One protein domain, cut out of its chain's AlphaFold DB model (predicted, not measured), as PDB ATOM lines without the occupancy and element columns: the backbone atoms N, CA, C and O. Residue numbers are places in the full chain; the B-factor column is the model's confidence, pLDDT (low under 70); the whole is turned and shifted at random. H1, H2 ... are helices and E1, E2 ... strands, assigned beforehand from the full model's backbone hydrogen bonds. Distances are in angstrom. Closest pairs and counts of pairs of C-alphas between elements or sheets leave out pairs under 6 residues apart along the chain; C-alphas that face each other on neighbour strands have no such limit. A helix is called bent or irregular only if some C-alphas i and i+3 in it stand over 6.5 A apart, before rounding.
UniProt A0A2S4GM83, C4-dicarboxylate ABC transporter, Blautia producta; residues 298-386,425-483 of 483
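This is residues 298 to 386 and 425 to 483 of the 483 residues of the protein "C4-dicarboxylate ABC transporter" of Blautia producta (UniProt A0A2S4GM83). A small twisted sheet, E4 E1 E5 E7, makes the core, with the pair E2 E3 beside its E4 edge, H1 packed on that pair, and H2, H3, H4 and H5 grouped on one side of the body. From E7 the last part leads through H6 to H7 and H8, which pack together at one end of the longest axis. The 148 printed residues hold eight helices and seven strands, in the order E1 E2 H1 E3 H2 E4 H3 H4 E5 E6 H5 E7 H6 H7 H8; the four-strand sheet is mixed, E2 E3 is parallel, and the class is mixed. The whole is compact, with a radius of gyration of the C-alphas of 15.8 A, and elongated, spanning 50 by 32 by 29 A.

E1 is residues 300 to 303, from C-alpha 300 at (225.870, 154.162, 184.506). E2 is 318 to 321, H1 325 to 334 (14.3 A), E3 337 to 340, H2 343 to 351 (13.4 A), and E4 357 to 360. H3 is 362 to 367, H4 370 to 373, E5 376 to 378, and E6 384 to 386. H5 is 426 to 437 (15.3 A), E7 440 to 442, H6 449 to 455, H7 459 to 469 (15.0 A), and H8 475 to 481, ending at C-alpha 481 at (201.546, 152.618, 179.439).

E1 is antiparallel to E4 (N 302 and O 358, 2.9 A) and to E5 (N 303 and O 376, 3.0 A); E7 is parallel to E5 (N 442 and O 377, 2.8 A). E4, H3, H4 and E5 form a split strand-helix-strand unit, two strands running the same way with E1 between them, its crossover right-handed. E2, H1 and E3 form a strand-helix-strand unit, two parallel neighbours with a helix between them along the chain, also right-handed (N 321 and O 339, 2.9 A). The closest C-alphas of E2 and E4 are those of Ile 319 and Gly 357, 4.7 A. H2, H3, H4 and H5 each only graze the four-strand sheet. H3 touches H5 at a steep tilt of 57 degrees, the same way, with C-alphas 362 and 426 6.3 A apart; H2 touches H4, closest at C-alphas 351 and 373, 5.9 A. H1 and H6 only just touch, with 3 pairs of C-alphas within 8 A, closest at 333 and 455. H7 touches H8 at a steep tilt of 47 degrees, opposite ways, C-alphas 464 and 475 being 5.1 A apart. E6 pairs with no named strand. Every O i to N i+4 pair is within hydrogen-bond range in H1, H3, H5, H6, H7 and H8; H2, irregular with C-alphas 344 and 347 7.2 A apart, has 3 of 5, and H4 is too short for such a pair.

The two farthest C-alphas, Asn 435 and Asp 473, are 50.2 A apart. Residues 387 to 424 are not printed, and C-alphas 386 and 425 across this cut are 17.0 A apart. The link E1 to E2, 14 residues, is long. Mean pLDDT of the printed part is 94.9; residue 425 is under 70.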
ATOM      1  N   PHE A 298     219.005 156.570 186.630       97.12
ATOM      2  CA  PHE A 298     219.707 156.193 185.407       97.12
ATOM      3  C   PHE A 298     220.951 155.383 185.756       97.12
ATOM      4  O   PHE A 298     221.715 155.730 186.655       97.12
ATOM      5  N   ARG A 299     221.134 154.259 185.066       96.62
ATOM      6  CA  ARG A 299     222.238 153.343 185.351       96.62
ATOM      7  C   ARG A 299     223.441 153.702 184.497       96.62
ATOM      8  O   ARG A 299     223.324 153.772 183.274       96.62
ATOM      9  N   GLU A 300     224.597 153.822 185.135       97.69
ATOM     10  CA  GLU A 300     225.870 154.162 184.506       97.69
ATOM     11  C   GLU A 300     226.801 152.969 184.428       97.69
ATOM     12  O   GLU A 300     226.830 152.117 185.315       97.69
ATOM     13  N   LEU A 301     227.574 152.902 183.347       98.25
ATOM     14  CA  LEU A 301     228.453 151.773 183.075       98.25
ATOM     15  C   LEU A 301     229.844 152.030 183.650       98.25
ATOM     16  O   LEU A 301     230.554 152.916 183.173       98.25
ATOM     17  N   THR A 302     230.295 151.187 184.578       98.62
ATOM     18  CA  THR A 302     231.683 151.203 185.055       98.62
ATOM     19  C   THR A 302     232.449 149.969 184.611       98.62
ATOM     20  O   THR A 302     231.894 148.875 184.515       98.62
ATOM     21  N   ASN A 303     233.751 150.116 184.357       98.75
ATOM     22  CA  ASN A 303     234.631 148.970 184.120       98.75
ATOM     23  C   ASN A 303     236.101 149.256 184.479       98.75
ATOM     24  O   ASN A 303     236.522 150.404 184.641       98.75
ATOM     25  N   SER A 304     236.910 148.201 184.593       98.25
ATOM     26  CA  SER A 304     238.340 148.277 184.933       98.25
ATOM     27  C   SER A 304     239.287 148.214 183.723       98.25
ATOM     28  O   SER A 304     240.507 148.333 183.892       98.25
ATOM     29  N   VAL A 305     238.757 148.037 182.507       98.38
ATOM     30  CA  VAL A 305     239.531 147.651 181.316       98.38
ATOM     31  C   VAL A 305     239.780 148.817 180.364       98.38
ATOM     32  O   VAL A 305     240.928 149.030 179.967       98.38
ATOM     33  N   ARG A 306     238.736 149.544 179.952       98.31
ATOM     34  CA  ARG A 306     238.821 150.602 178.933       98.31
ATOM     35  C   ARG A 306     237.665 151.597 179.005       98.31
ATOM     36  O   ARG A 306     236.581 151.288 179.481       98.31
ATOM     37  N   GLU A 307     237.898 152.783 178.460       98.38
ATOM     38  CA  GLU A 307     236.844 153.772 178.227       98.38
ATOM     39  C   GLU A 307     235.837 153.238 177.197       98.38
ATOM     40  O   GLU A 307     236.245 152.679 176.178       98.38
ATOM     41  N   ILE A 308     234.541 153.414 177.460       98.50
ATOM     42  CA  ILE A 308     233.460 152.986 176.570       98.50
ATOM     43  C   ILE A 308     232.812 154.232 175.972       98.50
ATOM     44  O   ILE A 308     232.242 155.036 176.708       98.50
ATOM     45  N   LYS A 309     232.899 154.389 174.646       98.31
ATOM     46  CA  LYS A 309     232.245 155.484 173.908       98.31
ATOM     47  C   LYS A 309     231.206 154.998 172.918       98.31
ATOM     48  O   LYS A 309     230.351 155.771 172.513       98.31
ATOM     49  N   SER A 310     231.287 153.738 172.511       98.00
ATOM     50  CA  SER A 310     230.432 153.141 171.493       98.00
ATOM     51  C   SER A 310     230.216 151.653 171.759       98.00
ATOM     52  O   SER A 310     230.925 151.027 172.551       98.00
ATOM     53  N   THR A 311     229.278 151.048 171.033       97.06
ATOM     54  CA  THR A 311     229.065 149.588 171.070       97.06
ATOM     55  C   THR A 311     230.286 148.769 170.637       97.06
ATOM     56  O   THR A 311     230.433 147.621 171.054       97.06
ATOM     57  N   ASP A 312     231.212 149.331 169.853       98.06
ATOM     58  CA  ASP A 312     232.455 148.638 169.500       98.06
ATOM     59  C   ASP A 312     233.361 148.418 170.722       98.06
ATOM     60  O   ASP A 312     234.024 147.379 170.810       98.06
ATOM     61  N   ASP A 313     233.340 149.337 171.689       98.38
ATOM     62  CA  ASP A 313     234.153 149.252 172.905       98.38
ATOM     63  C   ASP A 313     233.612 148.196 173.890       98.38
ATOM     64  O   ASP A 313     234.371 147.618 174.677       98.38
ATOM     65  N   MET A 314     232.318 147.871 173.800       97.75
ATOM     66  CA  MET A 314     231.643 146.862 174.630       97.75
ATOM     67  C   MET A 314     232.025 145.419 174.277       97.75
ATOM     68  O   MET A 314     231.844 144.512 175.090       97.75
ATOM     69  N   LYS A 315     232.583 145.182 173.082       97.69
ATOM     70  CA  LYS A 315     232.841 143.834 172.555       97.69
ATOM     71  C   LYS A 315     233.689 142.978 173.498       97.69
ATOM     72  O   LYS A 315     234.854 143.279 173.760       97.69
ATOM     73  N   GLY A 316     233.105 141.874 173.962       96.50
ATOM     74  CA  GLY A 316     233.752 140.891 174.832       96.50
ATOM     75  C   GLY A 316     234.092 141.402 176.233       96.50
ATOM     76  O   GLY A 316     234.844 140.730 176.933       96.50
ATOM     77  N   LEU A 317     233.592 142.579 176.628       98.25
ATOM     78  CA  LEU A 317     233.717 143.080 177.994       98.25
ATOM     79  C   LEU A 317     232.852 142.221 178.915       98.25
ATOM     80  O   LEU A 317     231.666 142.036 178.635       98.25
ATOM     81  N   LYS A 318     233.425 141.703 180.002       98.50
ATOM     82  CA  LYS A 318     232.669 140.882 180.955       98.50
ATOM     83  C   LYS A 318     231.903 141.771 181.920       98.50
ATOM     84  O   LYS A 318     232.520 142.409 182.769       98.50
ATOM     85  N   ILE A 319     230.582 141.813 181.818       98.00
ATOM     86  CA  ILE A 319     229.755 142.723 182.618       98.00
ATOM     87  C   ILE A 319     228.884 141.934 183.588       98.00
ATOM     88  O   ILE A 319     228.177 141.010 183.192       98.00
ATOM     89  N   ARG A 320     228.904 142.321 184.864       97.62
ATOM     90  CA  ARG A 320     227.869 141.913 185.811       97.62
ATOM     91  C   ARG A 320     226.587 142.674 185.500       97.62
ATOM     92  O   ARG A 320     226.609 143.898 185.426       97.62
ATOM     93  N   VAL A 321     225.476 141.952 185.404       94.44
ATOM     94  CA  VAL A 321     224.131 142.507 185.197       94.44
ATOM     95  C   VAL A 321     223.241 142.087 186.366       94.44
ATOM     96  O   VAL A 321     223.316 140.941 186.813       94.44
ATOM     97  N   ALA A 322     222.421 143.004 186.885       88.19
ATOM     98  CA  ALA A 322     221.400 142.657 187.877       88.19
ATOM     99  C   ALA A 322     220.314 141.785 187.223       88.19
ATOM    100  O   ALA A 322     219.964 142.009 186.067       88.19
ATOM    101  N   GLY A 323     219.812 140.767 187.925       75.31
ATOM    102  CA  GLY A 323     219.051 139.672 187.318       75.31
ATOM    103  C   GLY A 323     217.830 140.068 186.491       75.31
ATOM    104  O   GLY A 323     216.731 140.139 187.010       75.31
ATOM    105  N   SER A 324     218.023 140.232 185.180       88.94
ATOM    106  CA  SER A 324     217.003 140.641 184.214       88.94
ATOM    107  C   SER A 324     217.281 140.017 182.850       88.94
ATOM    108  O   SER A 324     218.315 140.273 182.232       88.94
ATOM    109  N   ASN A 325     216.339 139.226 182.330       90.94
ATOM    110  CA  ASN A 325     216.474 138.645 180.989       90.94
ATOM    111  C   ASN A 325     216.507 139.722 179.891       90.94
ATOM    112  O   ASN A 325     217.197 139.548 178.886       90.94
ATOM    113  N   LEU A 326     215.801 140.841 180.100       95.75
ATOM    114  CA  LEU A 326     215.827 141.988 179.196       95.75
ATOM    115  C   LEU A 326     217.230 142.589 179.121       95.75
ATOM    116  O   LEU A 326     217.775 142.717 178.023       95.75
ATOM    117  N   LEU A 327     217.838 142.908 180.267       95.38
ATOM    118  CA  LEU A 327     219.183 143.482 180.284       95.38
ATOM    119  C   LEU A 327     220.225 142.495 179.752       95.38
ATOM    120  O   LEU A 327     221.097 142.895 178.984       95.38
ATOM    121  N   MET A 328     220.105 141.200 180.057       95.88
ATOM    122  CA  MET A 328     220.990 140.173 179.493       95.88
ATOM    123  C   MET A 328     220.960 140.156 177.956       95.88
ATOM    124  O   MET A 328     222.013 140.079 177.316       95.88
ATOM    125  N   GLU A 329     219.780 140.268 177.336       97.19
ATOM    126  CA  GLU A 329     219.666 140.376 175.877       97.19
ATOM    127  C   GLU A 329     220.199 141.725 175.359       97.19
ATOM    128  O   GLU A 329     220.874 141.745 174.328       97.19
ATOM    129  N   CYS A 330     219.982 142.833 176.076       97.38
ATOM    130  CA  CYS A 330     220.531 144.143 175.704       97.38
ATOM    131  C   CYS A 330     222.066 144.136 175.690       97.38
ATOM    132  O   CYS A 330     222.674 144.487 174.680       97.38
ATOM    133  N   TYR A 331     222.710 143.647 176.753       97.25
ATOM    134  CA  TYR A 331     224.172 143.578 176.841       97.25
ATOM    135  C   TYR A 331     224.791 142.654 175.797       97.25
ATOM    136  O   TYR A 331     225.821 142.988 175.208       97.25
ATOM    137  N   LYS A 332     224.131 141.537 175.489       97.12
ATOM    138  CA  LYS A 332     224.524 140.671 174.376       97.12
ATOM    139  C   LYS A 332     224.449 141.402 173.033       97.12
ATOM    140  O   LYS A 332     225.352 141.245 172.211       97.12
ATOM    141  N   ARG A 333     223.406 142.208 172.792       97.94
ATOM    142  CA  ARG A 333     223.277 143.032 171.574       97.94
ATOM    143  C   ARG A 333     224.307 144.156 171.508       97.94
ATOM    144  O   ARG A 333     224.843 144.412 170.433       97.94
ATOM    145  N   TRP A 334     224.646 144.757 172.645       97.94
ATOM    146  CA  TRP A 334     225.764 145.696 172.764       97.94
ATOM    147  C   TRP A 334     227.136 145.020 172.621       97.94
ATOM    148  O   TRP A 334     228.129 145.711 172.431       97.94
ATOM    149  N   GLY A 335     227.206 143.685 172.629       97.38
ATOM    150  CA  GLY A 335     228.420 142.910 172.361       97.38
ATOM    151  C   GLY A 335     229.217 142.506 173.602       97.38
ATOM    152  O   GLY A 335     230.303 141.943 173.451       97.38
ATOM    153  N   ALA A 336     228.699 142.764 174.804       97.94
ATOM    154  CA  ALA A 336     229.308 142.356 176.064       97.94
ATOM    155  C   ALA A 336     229.052 140.871 176.384       97.94
ATOM    156  O   ALA A 336     228.103 140.256 175.893       97.94
ATOM    157  N   ASP A 337     229.905 140.308 177.238       97.38
ATOM    158  CA  ASP A 337     229.732 138.992 177.857       97.38
ATOM    159  C   ASP A 337     229.104 139.187 179.245       97.38
ATOM    160  O   ASP A 337     229.791 139.440 180.237       97.38
ATOM    161  N   ALA A 338     227.772 139.189 179.296       96.44
ATOM    162  CA  ALA A 338     227.028 139.477 180.514       96.44
ATOM    163  C   ALA A 338     226.909 138.247 181.425       96.44
ATOM    164  O   ALA A 338     226.642 137.137 180.967       96.44
ATOM    165  N   THR A 339     227.045 138.454 182.733       96.19
ATOM    166  CA  THR A 339     226.808 137.442 183.768       96.19
ATOM    167  C   THR A 339     225.877 138.005 184.836       96.19
ATOM    168  O   THR A 339     226.129 139.078 185.382       96.19
ATOM    169  N   ASN A 340     224.810 137.272 185.150       93.62
ATOM    170  CA  ASN A 340     223.908 137.617 186.247       93.62
ATOM    171  C   ASN A 340     224.551 137.265 187.599       93.62
ATOM    172  O   ASN A 340     225.112 136.177 187.743       93.62
ATOM    173  N   MET A 341     224.480 138.180 188.566       93.06
ATOM    174  CA  MET A 341     225.060 138.018 189.899       93.06
ATOM    175  C   MET A 341     224.380 138.930 190.926       93.06
ATOM    176  O   MET A 341     224.030 140.075 190.611       93.06
ATOM    177  N   ASN A 342     224.278 138.461 192.170       91.94
ATOM    178  CA  ASN A 342     223.777 139.261 193.287       91.94
ATOM    179  C   ASN A 342     224.692 140.461 193.579       91.94
ATOM    180  O   ASN A 342     225.909 140.426 193.366       91.94
ATOM    181  N   TRP A 343     224.103 141.547 194.079       94.00
ATOM    182  CA  TRP A 343     224.845 142.768 194.402       94.00
ATOM    183  C   TRP A 343     225.923 142.534 195.466       94.00
ATOM    184  O   TRP A 343     227.063 142.965 195.293       94.00
ATOM    185  N   SER A 344     225.603 141.742 196.491       92.94
ATOM    186  CA  SER A 344     226.503 141.345 197.584       92.94
ATOM    187  C   SER A 344     227.801 140.663 197.117       92.94
ATOM    188  O   SER A 344     228.834 140.759 197.777       92.94
ATOM    189  N   GLU A 345     227.788 140.011 195.952       94.00
ATOM    190  CA  GLU A 345     228.941 139.308 195.377       94.00
ATOM    191  C   GLU A 345     229.754 140.197 194.412       94.00
ATOM    192  O   GLU A 345     230.906 139.889 194.083       94.00
ATOM    193  N   THR A 346     229.175 141.320 193.974       95.38
ATOM    194  CA  THR A 346     229.661 142.107 192.831       95.38
ATOM    195  C   THR A 346     231.022 142.746 193.095       95.38
ATOM    196  O   THR A 346     231.924 142.586 192.272       95.38
ATOM    197  N   TYR A 347     231.225 143.408 194.242       96.56
ATOM    198  CA  TYR A 347     232.519 144.035 194.567       96.56
ATOM    199  C   TYR A 347     233.660 143.012 194.518       96.56
ATOM    200  O   TYR A 347     234.699 143.240 193.898       96.56
ATOM    201  N   THR A 348     233.444 141.839 195.121       96.94
ATOM    202  CA  THR A 348     234.449 140.770 195.161       96.94
ATOM    203  C   THR A 348     234.729 140.230 193.760       96.94
ATOM    204  O   THR A 348     235.888 140.021 193.397       96.94
ATOM    205  N   ALA A 349     233.693 140.042 192.940       98.00
ATOM    206  CA  ALA A 349     233.856 139.569 191.572       98.00
ATOM    207  C   ALA A 349     234.597 140.574 190.672       98.00
ATOM    208  O   ALA A 349     235.411 140.144 189.850       98.00
ATOM    209  N   LEU A 350     234.371 141.880 190.857       98.44
ATOM    210  CA  LEU A 350     235.110 142.954 190.181       98.44
ATOM    211  C   LEU A 350     236.566 143.004 190.649       98.44
ATOM    212  O   LEU A 350     237.480 143.007 189.826       98.44
ATOM    213  N   GLN A 351     236.805 142.950 191.963       97.62
ATOM    214  CA  GLN A 351     238.151 142.930 192.541       97.62
ATOM    215  C   GLN A 351     238.974 141.733 192.029       97.62
ATOM    216  O   GLN A 351     240.167 141.856 191.747       97.62
ATOM    217  N   GLN A 352     238.333 140.572 191.871       97.62
ATOM    218  CA  GLN A 352     238.952 139.355 191.339       97.62
ATOM    219  C   GLN A 352     239.005 139.308 189.803       97.62
ATOM    220  O   GLN A 352     239.615 138.393 189.250       97.62
ATOM    221  N   ASN A 353     238.408 140.283 189.109       95.88
ATOM    222  CA  ASN A 353     238.242 140.321 187.652       95.88
ATOM    223  C   ASN A 353     237.532 139.079 187.072       95.88
ATOM    224  O   ASN A 353     237.809 138.653 185.947       95.88
ATOM    225  N   THR A 354     236.614 138.475 187.837       97.19
ATOM    226  CA  THR A 354     235.684 137.458 187.310       97.19
ATOM    227  C   THR A 354     234.712 138.114 186.328       97.19
ATOM    228  O   THR A 354     234.451 137.576 185.251       97.19
ATOM    229  N   VAL A 355     234.263 139.318 186.679       98.31
ATOM    230  CA  VAL A 355     233.661 140.310 185.785       98.31
ATOM    231  C   VAL A 355     234.565 141.542 185.750       98.31
ATOM    232  O   VAL A 355     235.318 141.800 186.686       98.31
ATOM    233  N   GLU A 356     234.524 142.283 184.655       98.62
ATOM    234  CA  GLU A 356     235.392 143.433 184.379       98.62
ATOM    235  C   GLU A 356     234.667 144.770 184.562       98.62
ATOM    236  O   GLU A 356     235.311 145.809 184.717       98.62
ATOM    237  N   GLY A 357     233.337 144.744 184.558       98.38
ATOM    238  CA  GLY A 357     232.506 145.910 184.785       98.38
ATOM    239  C   GLY A 357     231.128 145.568 185.319       98.38
ATOM    240  O   GLY A 357     230.755 144.399 185.452       98.38
ATOM    241  N   GLN A 358     230.385 146.614 185.632       97.75
ATOM    242  CA  GLN A 358     229.015 146.566 186.113       97.75
ATOM    243  C   GLN A 358     228.297 147.843 185.684       97.75
ATOM    244  O   GLN A 358     228.886 148.740 185.086       97.75
ATOM    245  N   GLU A 359     227.022 147.911 186.006       96.06
ATOM    246  CA  GLU A 359     226.155 149.030 185.690       96.06
ATOM    247  C   GLU A 359     225.232 149.295 186.875       96.06
ATOM    248  O   GLU A 359     224.716 148.339 187.451       96.06
ATOM    249  N   ASN A 360     225.090 150.555 187.285       96.69
ATOM    250  CA  ASN A 360     224.193 151.017 188.352       96.69
ATOM    251  C   ASN A 360     224.179 152.554 188.397       96.69
ATOM    252  O   ASN A 360     225.082 153.181 187.845       96.69
ATOM    253  N   PRO A 361     223.209 153.170 189.081       96.50
ATOM    254  CA  PRO A 361     223.248 154.598 189.377       96.50
ATOM    255  C   PRO A 361     224.416 154.937 190.306       96.50
ATOM    256  O   PRO A 361     224.851 154.100 191.109       96.50
ATOM    257  N   LEU A 362     224.939 156.159 190.189       95.75
ATOM    258  CA  LEU A 362     226.139 156.589 190.910       95.75
ATOM    259  C   LEU A 362     226.027 156.427 192.439       95.75
ATOM    260  O   LEU A 362     226.966 155.864 193.011       95.75
ATOM    261  N   PRO A 363     224.908 156.790 193.107       91.88
ATOM    262  CA  PRO A 363     224.786 156.637 194.560       91.88
ATOM    263  C   PRO A 363     224.913 155.182 195.027       91.88
ATOM    264  O   PRO A 363     225.553 154.899 196.041       91.88
ATOM    265  N   ALA A 364     224.366 154.230 194.263       94.19
ATOM    266  CA  ALA A 364     224.460 152.807 194.585       94.19
ATOM    267  C   ALA A 364     225.895 152.274 194.433       94.19
ATOM    268  O   ALA A 364     226.358 151.492 195.268       94.19
ATOM    269  N   ILE A 365     226.607 152.701 193.385       96.44
ATOM    270  CA  ILE A 365     228.019 152.352 193.167       96.44
ATOM    271  C   ILE A 365     228.875 152.915 194.305       96.44
ATOM    272  O   ILE A 365     229.698 152.184 194.860       96.44
ATOM    273  N   ASP A 366     228.643 154.181 194.667       92.94
ATOM    274  CA  ASP A 366     229.415 154.893 195.680       92.94
ATOM    275  C   ASP A 366     229.264 154.263 197.066       92.94
ATOM    276  O   ASP A 366     230.261 153.953 197.723       92.94
ATOM    277  N   ALA A 367     228.018 153.980 197.463       89.50
ATOM    278  CA  ALA A 367     227.688 153.368 198.745       89.50
ATOM    279  C   ALA A 367     228.294 151.962 198.920       89.50
ATOM    280  O   ALA A 367     228.474 151.500 200.049       89.50
ATOM    281  N   ALA A 368     228.605 151.276 197.815       92.25
ATOM    282  CA  ALA A 368     229.255 149.966 197.798       92.25
ATOM    283  C   ALA A 368     230.768 150.030 197.512       92.25
ATOM    284  O   ALA A 368     231.400 148.985 197.340       92.25
ATOM    285  N   SER A 369     231.345 151.232 197.425       94.19
ATOM    286  CA  SER A 369     232.767 151.471 197.145       94.19
ATOM    287  C   SER A 369     233.263 150.855 195.828       94.19
ATOM    288  O   SER A 369     234.458 150.629 195.637       94.19
ATOM    289  N   VAL A 370     232.366 150.574 194.878       96.31
ATOM    290  CA  VAL A 370     232.708 149.892 193.618       96.31
ATOM    291  C   VAL A 370     233.690 150.717 192.772       96.31
ATOM    292  O   VAL A 370     234.539 150.147 192.083       96.31
ATOM    293  N   GLN A 371     233.657 152.045 192.887       95.94
ATOM    294  CA  GLN A 371     234.605 152.977 192.272       95.94
ATOM    295  C   GLN A 371     236.076 152.704 192.629       95.94
ATOM    296  O   GLN A 371     236.962 153.047 191.852       95.94
ATOM    297  N   GLU A 372     236.376 152.048 193.754       95.69
ATOM    298  CA  GLU A 372     237.756 151.719 194.143       95.69
ATOM    299  C   GLU A 372     238.416 150.694 193.210       95.69
ATOM    300  O   GLU A 372     239.642 150.645 193.076       95.69
ATOM    301  N   VAL A 373     237.602 149.850 192.570       97.62
ATOM    302  CA  VAL A 373     238.053 148.750 191.706       97.62
ATOM    303  C   VAL A 373     237.649 148.952 190.245       97.62
ATOM    304  O   VAL A 373     237.813 148.048 189.420       97.62
ATOM    305  N   GLN A 374     237.143 150.135 189.890       98.44
ATOM    306  CA  GLN A 374     236.678 150.492 188.550       98.44
ATOM    307  C   GLN A 374     237.384 151.764 188.076       98.44
ATOM    308  O   GLN A 374     237.508 152.727 188.815       98.44
ATOM    309  N   LYS A 375     237.890 151.768 186.840       98.38
ATOM    310  CA  LYS A 375     238.760 152.849 186.331       98.38
ATOM    311  C   LYS A 375     238.052 153.807 185.384       98.38
ATOM    312  O   LYS A 375     238.554 154.898 185.132       98.38
ATOM    313  N   TYR A 376     236.932 153.378 184.821       98.81
ATOM    314  CA  TYR A 376     236.177 154.102 183.811       98.81
ATOM    315  C   TYR A 376     234.707 154.101 184.207       98.81
ATOM    316  O   TYR A 376     234.211 153.055 184.626       98.81
ATOM    317  N   CYS A 377     234.038 155.238 184.041       98.69
ATOM    318  CA  CYS A 377     232.592 155.387 184.164       98.69
ATOM    319  C   CYS A 377     232.068 156.106 182.915       98.69
ATOM    320  O   CYS A 377     232.579 157.171 182.568       98.69
ATOM    321  N   SER A 378     231.082 155.529 182.234       98.62
ATOM    322  CA  SER A 378     230.403 156.146 181.095       98.62
ATOM    323  C   SER A 378     228.995 156.557 181.512       98.62
ATOM    324  O   SER A 378     228.184 155.688 181.832       98.62
ATOM    325  N   MET A 379     228.731 157.865 181.458       96.94
ATOM    326  CA  MET A 379     227.445 158.492 181.780       96.94
ATOM    327  C   MET A 379     226.479 158.321 180.603       96.94
ATOM    328  O   MET A 379     226.320 159.218 179.779       96.94
ATOM    329  N   TRP A 380     225.952 157.118 180.415       95.00
ATOM    330  CA  TRP A 380     225.290 156.693 179.175       95.00
ATOM    331  C   TRP A 380     223.765 156.625 179.254       95.00
ATOM    332  O   TRP A 380     223.126 156.537 178.202       95.00
ATOM    333  N   ASN A 381     223.188 156.674 180.461       95.12
ATOM    334  CA  ASN A 381     221.743 156.683 180.717       95.12
ATOM    335  C   ASN A 381     220.963 155.630 179.908       95.12
ATOM    336  O   ASN A 381     219.862 155.897 179.421       95.12
ATOM    337  N   ALA A 382     221.551 154.446 179.690       95.25
ATOM    338  CA  ALA A 382     220.999 153.479 178.744       95.25
ATOM    339  C   ALA A 382     219.650 152.925 179.201       95.25
ATOM    340  O   ALA A 382     218.779 152.679 178.370       95.25
ATOM    341  N   ASN A 383     219.459 152.754 180.505       94.25
ATOM    342  CA  ASN A 383     218.207 152.321 181.102       94.25
ATOM    343  C   ASN A 383     218.045 152.912 182.506       94.25
ATOM    344  O   ASN A 383     219.002 153.385 183.122       94.25
ATOM    345  N   TYR A 384     216.809 152.867 182.988       96.25
ATOM    346  CA  TYR A 384     216.416 153.372 184.294       96.25
ATOM    347  C   TYR A 384     216.026 152.211 185.212       96.25
ATOM    348  O   TYR A 384     215.586 151.147 184.752       96.25
ATOM    349  N   ASP A 385     216.213 152.423 186.506       95.44
ATOM    350  CA  ASP A 385     215.900 151.482 187.574       95.44
ATOM    351  C   ASP A 385     215.090 152.193 188.658       95.44
ATOM    352  O   ASP A 385     215.526 153.203 189.216       95.44
ATOM    353  N   CYS A 386     213.897 151.672 188.932       97.31
ATOM    354  CA  CYS A 386     213.037 152.181 189.992       97.31
ATOM    355  C   CYS A 386     213.001 151.208 191.167       97.31
ATOM    356  O   CYS A 386     213.155 149.994 191.014       97.31
ATOM    357  N   GLY A 425     223.352 163.978 194.752       69.62
ATOM    358  CA  GLY A 425     224.750 163.552 194.888       69.62
ATOM    359  C   GLY A 425     225.550 163.394 193.593       69.62
ATOM    360  O   GLY A 425     226.771 163.321 193.660       69.62
ATOM    361  N   ASP A 426     224.923 163.330 192.416       78.94
ATOM    362  CA  ASP A 426     225.598 162.813 191.213       78.94
ATOM    363  C   ASP A 426     226.841 163.616 190.783       78.94
ATOM    364  O   ASP A 426     227.873 163.034 190.431       78.94
ATOM    365  N   ASP A 427     226.776 164.950 190.818       75.81
ATOM    366  CA  ASP A 427     227.906 165.808 190.439       75.81
ATOM    367  C   ASP A 427     229.045 165.779 191.471       75.81
ATOM    368  O   ASP A 427     230.221 165.743 191.084       75.81
ATOM    369  N   GLU A 428     228.713 165.706 192.765       80.38
ATOM    370  CA  GLU A 428     229.687 165.486 193.844       80.38
ATOM    371  C   GLU A 428     230.395 164.146 193.644       80.38
ATOM    372  O   GLU A 428     231.623 164.103 193.551       80.38
ATOM    373  N   ILE A 429     229.627 163.065 193.471       82.00
ATOM    374  CA  ILE A 429     230.145 161.703 193.338       82.00
ATOM    375  C   ILE A 429     231.115 161.610 192.158       82.00
ATOM    376  O   ILE A 429     232.234 161.111 192.312       82.00
ATOM    377  N   LYS A 430     230.741 162.134 190.980       85.94
ATOM    378  CA  LYS A 430     231.628 162.158 189.801       85.94
ATOM    379  C   LYS A 430     232.931 162.898 190.090       85.94
ATOM    380  O   LYS A 430     234.009 162.405 189.742       85.94
ATOM    381  N   THR A 431     232.836 164.070 190.716       77.12
ATOM    382  CA  THR A 431     233.988 164.921 191.035       77.12
ATOM    383  C   THR A 431     234.920 164.226 192.022       77.12
ATOM    384  O   THR A 431     236.129 164.127 191.782       77.12
ATOM    385  N   ARG A 432     234.367 163.659 193.099       85.62
ATOM    386  CA  ARG A 432     235.116 162.891 194.093       85.62
ATOM    387  C   ARG A 432     235.785 161.673 193.474       85.62
ATOM    388  O   ARG A 432     236.981 161.475 193.685       85.62
ATOM    389  N   TRP A 433     235.080 160.889 192.664       92.56
ATOM    390  CA  TRP A 433     235.659 159.718 192.005       92.56
ATOM    391  C   TRP A 433     236.805 160.080 191.059       92.56
ATOM    392  O   TRP A 433     237.836 159.400 191.046       92.56
ATOM    393  N   ALA A 434     236.662 161.157 190.284       83.62
ATOM    394  CA  ALA A 434     237.719 161.630 189.398       83.62
ATOM    395  C   ALA A 434     238.965 162.072 190.185       83.62
ATOM    396  O   ALA A 434     240.084 161.682 189.842       83.62
ATOM    397  N   ASN A 435     238.772 162.831 191.266       74.19
ATOM    398  CA  ASN A 435     239.863 163.430 192.034       74.19
ATOM    399  C   ASN A 435     240.541 162.452 193.004       74.19
ATOM    400  O   ASN A 435     241.766 162.449 193.121       74.19
ATOM    401  N   GLN A 436     239.762 161.625 193.703       84.69
ATOM    402  CA  GLN A 436     240.253 160.769 194.786       84.69
ATOM    403  C   GLN A 436     240.539 159.338 194.324       84.69
ATOM    404  O   GLN A 436     241.530 158.740 194.746       84.69
ATOM    405  N   ASN A 437     239.705 158.784 193.440       91.25
ATOM    406  CA  ASN A 437     239.841 157.403 192.959       91.25
ATOM    407  C   ASN A 437     240.518 157.318 191.580       91.25
ATOM    408  O   ASN A 437     240.952 156.241 191.168       91.25
ATOM    409  N   GLY A 438     240.649 158.444 190.870       92.62
ATOM    410  CA  GLY A 438     241.221 158.496 189.525       92.62
ATOM    411  C   GLY A 438     240.314 157.880 188.457       92.62
ATOM    412  O   GLY A 438     240.814 157.423 187.424       92.62
ATOM    413  N   VAL A 439     238.999 157.830 188.703       98.12
ATOM    414  CA  VAL A 439     238.026 157.307 187.738       98.12
ATOM    415  C   VAL A 439     237.931 158.261 186.555       98.12
ATOM    416  O   VAL A 439     237.697 159.459 186.708       98.12
ATOM    417  N   LYS A 440     238.080 157.731 185.341       98.31
ATOM    418  CA  LYS A 440     237.830 158.499 184.126       98.31
ATOM    419  C   LYS A 440     236.333 158.506 183.819       98.31
ATOM    420  O   LYS A 440     235.804 157.483 183.384       98.31
ATOM    421  N   ILE A 441     235.699 159.661 183.999       97.88
ATOM    422  CA  ILE A 441     234.306 159.903 183.612       97.88
ATOM    423  C   ILE A 441     234.237 160.258 182.118       97.88
ATOM    424  O   ILE A 441     234.970 161.130 181.642       97.88
ATOM    425  N   THR A 442     233.368 159.580 181.373       98.25
ATOM    426  CA  THR A 442     233.000 159.918 179.994       98.25
ATOM    427  C   THR A 442     231.561 160.411 179.985       98.25
ATOM    428  O   THR A 442     230.636 159.635 180.213       98.25
ATOM    429  N   GLU A 443     231.382 161.701 179.718       95.56
ATOM    430  CA  GLU A 443     230.075 162.358 179.736       95.56
ATOM    431  C   GLU A 443     229.174 161.902 178.584       95.56
ATOM    432  O   GLU A 443     229.658 161.614 177.490       95.56
ATOM    433  N   TYR A 444     227.853 161.943 178.794       94.19
ATOM    434  CA  TYR A 444     226.838 161.521 177.816       94.19
ATOM    435  C   TYR A 444     227.044 162.124 176.419       94.19
ATOM    436  O   TYR A 444     226.938 161.443 175.401       94.19
ATOM    437  N   LYS A 445     227.403 163.414 176.366       94.69
ATOM    438  CA  LYS A 445     227.665 164.160 175.121       94.69
ATOM    439  C   LYS A 445     228.853 163.627 174.308       94.69
ATOM    440  O   LYS A 445     228.950 163.925 173.121       94.69
ATOM    441  N   ASP A 446     229.757 162.891 174.950       96.56
ATOM    442  CA  ASP A 446     230.972 162.337 174.351       96.56
ATOM    443  C   ASP A 446     230.799 160.859 173.942       96.56
ATOM    444  O   ASP A 446     231.757 160.231 173.474       96.56
ATOM    445  N   LEU A 447     229.590 160.308 174.106       97.62
ATOM    446  CA  LEU A 447     229.216 158.944 173.742       97.62
ATOM    447  C   LEU A 447     228.482 158.897 172.392       97.62
ATOM    448  O   LEU A 447     227.661 159.753 172.064       97.62
ATOM    449  N   ASP A 448     228.713 157.834 171.625       97.75
ATOM    450  CA  ASP A 448     227.935 157.470 170.438       97.75
ATOM    451  C   ASP A 448     226.652 156.732 170.859       97.75
ATOM    452  O   ASP A 448     226.512 155.515 170.688       97.75
ATOM    453  N   ILE A 449     225.719 157.487 171.449       96.94
ATOM    454  CA  ILE A 449     224.405 156.998 171.900       96.94
ATOM    455  C   ILE A 449     223.614 156.360 170.754       96.94
ATOM    456  O   ILE A 449     222.911 155.367 170.958       96.94
ATOM    457  N   ASP A 450     223.763 156.872 169.533       97.44
ATOM    458  CA  ASP A 450     223.097 156.323 168.354       97.44
ATOM    459  C   ASP A 450     223.560 154.891 168.061       97.44
ATOM    460  O   ASP A 450     222.739 154.042 167.701       97.44
ATOM    461  N   SER A 451     224.847 154.576 168.266       97.75
ATOM    462  CA  SER A 451     225.335 153.198 168.147       97.75
ATOM    463  C   SER A 451     224.680 152.257 169.162       97.75
ATOM    464  O   SER A 451     224.304 151.140 168.795       97.75
ATOM    465  N   PHE A 452     224.497 152.703 170.410       97.94
ATOM    466  CA  PHE A 452     223.875 151.908 171.470       97.94
ATOM    467  C   PHE A 452     222.391 151.681 171.205       97.94
ATOM    468  O   PHE A 452     221.947 150.536 171.289       97.94
ATOM    469  N   LYS A 453     221.654 152.727 170.807       97.56
ATOM    470  CA  LYS A 453     220.243 152.635 170.395       97.56
ATOM    471  C   LYS A 453     220.068 151.653 169.245       97.56
ATOM    472  O   LYS A 453     219.308 150.697 169.361       97.56
ATOM    473  N   LYS A 454     220.864 151.814 168.185       98.25
ATOM    474  CA  LYS A 454     220.811 150.958 166.997       98.25
ATOM    475  C   LYS A 454     221.071 149.483 167.305       98.25
ATOM    476  O   LYS A 454     220.476 148.605 166.684       98.25
ATOM    477  N   ALA A 455     221.978 149.184 168.234       98.00
ATOM    478  CA  ALA A 455     222.270 147.804 168.615       98.00
ATOM    479  C   ALA A 455     221.073 147.106 169.281       98.00
ATOM    480  O   ALA A 455     220.902 145.898 169.111       98.00
ATOM    481  N   VAL A 456     220.217 147.855 169.982       97.62
ATOM    482  CA  VAL A 456     219.000 147.339 170.626       97.62
ATOM    483  C   VAL A 456     217.724 147.637 169.835       97.62
ATOM    484  O   VAL A 456     216.630 147.445 170.357       97.62
ATOM    485  N   ASP A 457     217.825 148.015 168.557       96.94
ATOM    486  CA  ASP A 457     216.653 148.195 167.695       96.94
ATOM    487  C   ASP A 457     215.729 146.959 167.752       96.94
ATOM    488  O   ASP A 457     216.161 145.805 167.640       96.94
ATOM    489  N   GLY A 458     214.431 147.203 167.957       97.12
ATOM    490  CA  GLY A 458     213.421 146.152 168.099       97.12
ATOM    491  C   GLY A 458     213.472 145.388 169.428       97.12
ATOM    492  O   GLY A 458     212.961 144.266 169.498       97.12
ATOM    493  N   ILE A 459     214.109 145.932 170.471       97.56
ATOM    494  CA  ILE A 459     214.094 145.325 171.808       97.56
ATOM    495  C   ILE A 459     212.683 145.279 172.406       97.56
ATOM    496  O   ILE A 459     212.329 144.261 172.987       97.56
ATOM    497  N   ASP A 460     211.841 146.283 172.160       95.69
ATOM    498  CA  ASP A 460     210.449 146.306 172.632       95.69
ATOM    499  C   ASP A 460     209.643 145.133 172.059       95.69
ATOM    500  O   ASP A 460     208.990 144.392 172.790       95.69
ATOM    501  N   ASP A 461     209.752 144.902 170.746       97.00
ATOM    502  CA  ASP A 461     209.104 143.776 170.065       97.00
ATOM    503  C   ASP A 461     209.608 142.430 170.591       97.00
ATOM    504  O   ASP A 461     208.864 141.446 170.630       97.00
ATOM    505  N   TRP A 462     210.899 142.355 170.925       97.69
ATOM    506  CA  TRP A 462     211.477 141.174 171.552       97.69
ATOM    507  C   TRP A 462     210.906 140.980 172.959       97.69
ATOM    508  O   TRP A 462     210.465 139.878 173.266       97.69
ATOM    509  N   PHE A 463     210.826 142.044 173.757       97.56
ATOM    510  CA  PHE A 463     210.310 142.013 175.121       97.56
ATOM    511  C   PHE A 463     208.837 141.595 175.160       97.56
ATOM    512  O   PHE A 463     208.480 140.677 175.890       97.56
ATOM    513  N   VAL A 464     207.990 142.158 174.293       97.81
ATOM    514  CA  VAL A 464     206.575 141.758 174.176       97.81
ATOM    515  C   VAL A 464     206.440 140.283 173.775       97.81
ATOM    516  O   VAL A 464     205.578 139.570 174.290       97.81
ATOM    517  N   LYS A 465     207.292 139.786 172.868       97.50
ATOM    518  CA  LYS A 465     207.299 138.359 172.493       97.50
ATOM    519  C   LYS A 465     207.773 137.467 173.635       97.50
ATOM    520  O   LYS A 465     207.227 136.376 173.792       97.50
ATOM    521  N   GLU A 466     208.761 137.919 174.397       96.31
ATOM    522  CA  GLU A 466     209.280 137.224 175.569       96.31
ATOM    523  C   GLU A 466     208.185 137.088 176.633       96.31
ATOM    524  O   GLU A 466     207.863 135.966 177.024       96.31
ATOM    525  N   LEU A 467     207.511 138.189 176.985       97.19
ATOM    526  CA  LEU A 467     206.353 138.196 177.887       97.19
ATOM    527  C   LEU A 467     205.265 137.223 177.424       97.19
ATOM    528  O   LEU A 467     204.832 136.352 178.180       97.19
ATOM    529  N   LYS A 468     204.895 137.287 176.142       97.06
ATOM    530  CA  LYS A 468     203.902 136.380 175.562       97.06
ATOM    531  C   LYS A 468     204.318 134.911 175.642       97.06
ATOM    532  O   LYS A 468     203.480 134.044 175.882       97.06
ATOM    533  N   SER A 469     205.600 134.610 175.438       96.50
ATOM    534  CA  SER A 469     206.119 133.241 175.553       96.50
ATOM    535  C   SER A 469     206.033 132.687 176.980       96.50
ATOM    536  O   SER A 469     205.942 131.472 177.153       96.50
ATOM    537  N   GLN A 470     205.994 133.578 177.973       95.19
ATOM    538  CA  GLN A 470     205.847 133.266 179.394       95.19
ATOM    539  C   GLN A 470     204.386 133.333 179.881       95.19
ATOM    540  O   GLN A 470     204.127 133.078 181.051       95.19
ATOM    541  N   GLY A 471     203.425 133.594 178.985       96.12
ATOM    542  CA  GLY A 471     201.988 133.569 179.287       96.12
ATOM    543  C   GLY A 471     201.341 134.934 179.537       96.12
ATOM    544  O   GLY A 471     200.152 134.972 179.841       96.12
ATOM    545  N   TYR A 472     202.078 136.035 179.370       95.50
ATOM    546  CA  TYR A 472     201.559 137.396 179.526       95.50
ATOM    547  C   TYR A 472     201.123 137.967 178.167       95.50
ATOM    548  O   TYR A 472     201.946 138.403 177.358       95.50
ATOM    549  N   ASP A 473     199.820 137.924 177.882       93.12
ATOM    550  CA  ASP A 473     199.252 138.373 176.598       93.12
ATOM    551  C   ASP A 473     199.108 139.906 176.481       93.12
ATOM    552  O   ASP A 473     198.962 140.430 175.376       93.12
ATOM    553  N   ASP A 474     199.185 140.622 177.601       90.25
ATOM    554  CA  ASP A 474     199.012 142.071 177.755       90.25
ATOM    555  C   ASP A 474     200.331 142.865 177.688       90.25
ATOM    556  O   ASP A 474     200.350 144.079 177.887       90.25
ATOM    557  N   GLY A 475     201.446 142.212 177.338       93.44
ATOM    558  CA  GLY A 475     202.767 142.850 177.310       93.44
ATOM    559  C   GLY A 475     202.856 144.101 176.424       93.44
ATOM    560  O   GLY A 475     203.619 145.015 176.726       93.44
ATOM    561  N   GLN A 476     202.061 144.190 175.352       95.56
ATOM    562  CA  GLN A 476     202.017 145.398 174.518       95.56
ATOM    563  C   GLN A 476     201.330 146.571 175.227       95.56
ATOM    564  O   GLN A 476     201.784 147.707 175.093       95.56
ATOM    565  N   ASP A 477     200.255 146.306 175.969       95.25
ATOM    566  CA  ASP A 477     199.533 147.329 176.728       95.25
ATOM    567  C   ASP A 477     200.410 147.855 177.866       95.25
ATOM    568  O   ASP A 477     200.428 149.055 178.135       95.25
ATOM    569  N   LEU A 478     201.211 146.970 178.466       95.25
ATOM    570  CA  LEU A 478     202.210 147.335 179.461       95.25
ATOM    571  C   LEU A 478     203.274 148.286 178.899       95.25
ATOM    572  O   LEU A 478     203.531 149.331 179.486       95.25
ATOM    573  N   VAL A 479     203.861 147.962 177.742       96.12
ATOM    574  CA  VAL A 479     204.842 148.842 177.080       96.12
ATOM    575  C   VAL A 479     204.219 150.188 176.706       96.12
ATOM    576  O   VAL A 479     204.863 151.223 176.856       96.12
ATOM    577  N   ASN A 480     202.970 150.191 176.233       95.75
ATOM    578  CA  ASN A 480     202.275 151.419 175.849       95.75
ATOM    579  C   ASN A 480     202.004 152.341 177.044       95.75
ATOM    580  O   ASN A 480     202.051 153.549 176.871       95.75
ATOM    581  N   ALA A 481     201.773 151.803 178.243       95.31
ATOM    582  CA  ALA A 481     201.546 152.618 179.439       95.31
ATOM    583  C   ALA A 481     202.777 153.437 179.877       95.31
ATOM    584  O   ALA A 481     202.645 154.390 180.643       95.31
ATOM    585  N   PHE A 482     203.968 153.077 179.390       93.38
ATOM    586  CA  PHE A 482     205.222 153.784 179.659       93.38
ATOM    587  C   PHE A 482     205.715 154.652 178.485       93.38
ATOM    588  O   PHE A 482     206.761 155.296 178.608       93.38
ATOM    589  N   LYS A 483     205.007 154.684 177.349       89.06
ATOM    590  CA  LYS A 483     205.367 155.479 176.162       89.06
ATOM    591  C   LYS A 483     204.416 156.644 175.963       89.06
ATOM    592  O   LYS A 483     204.933 157.748 175.686       89.06
TER     593      LYS A 483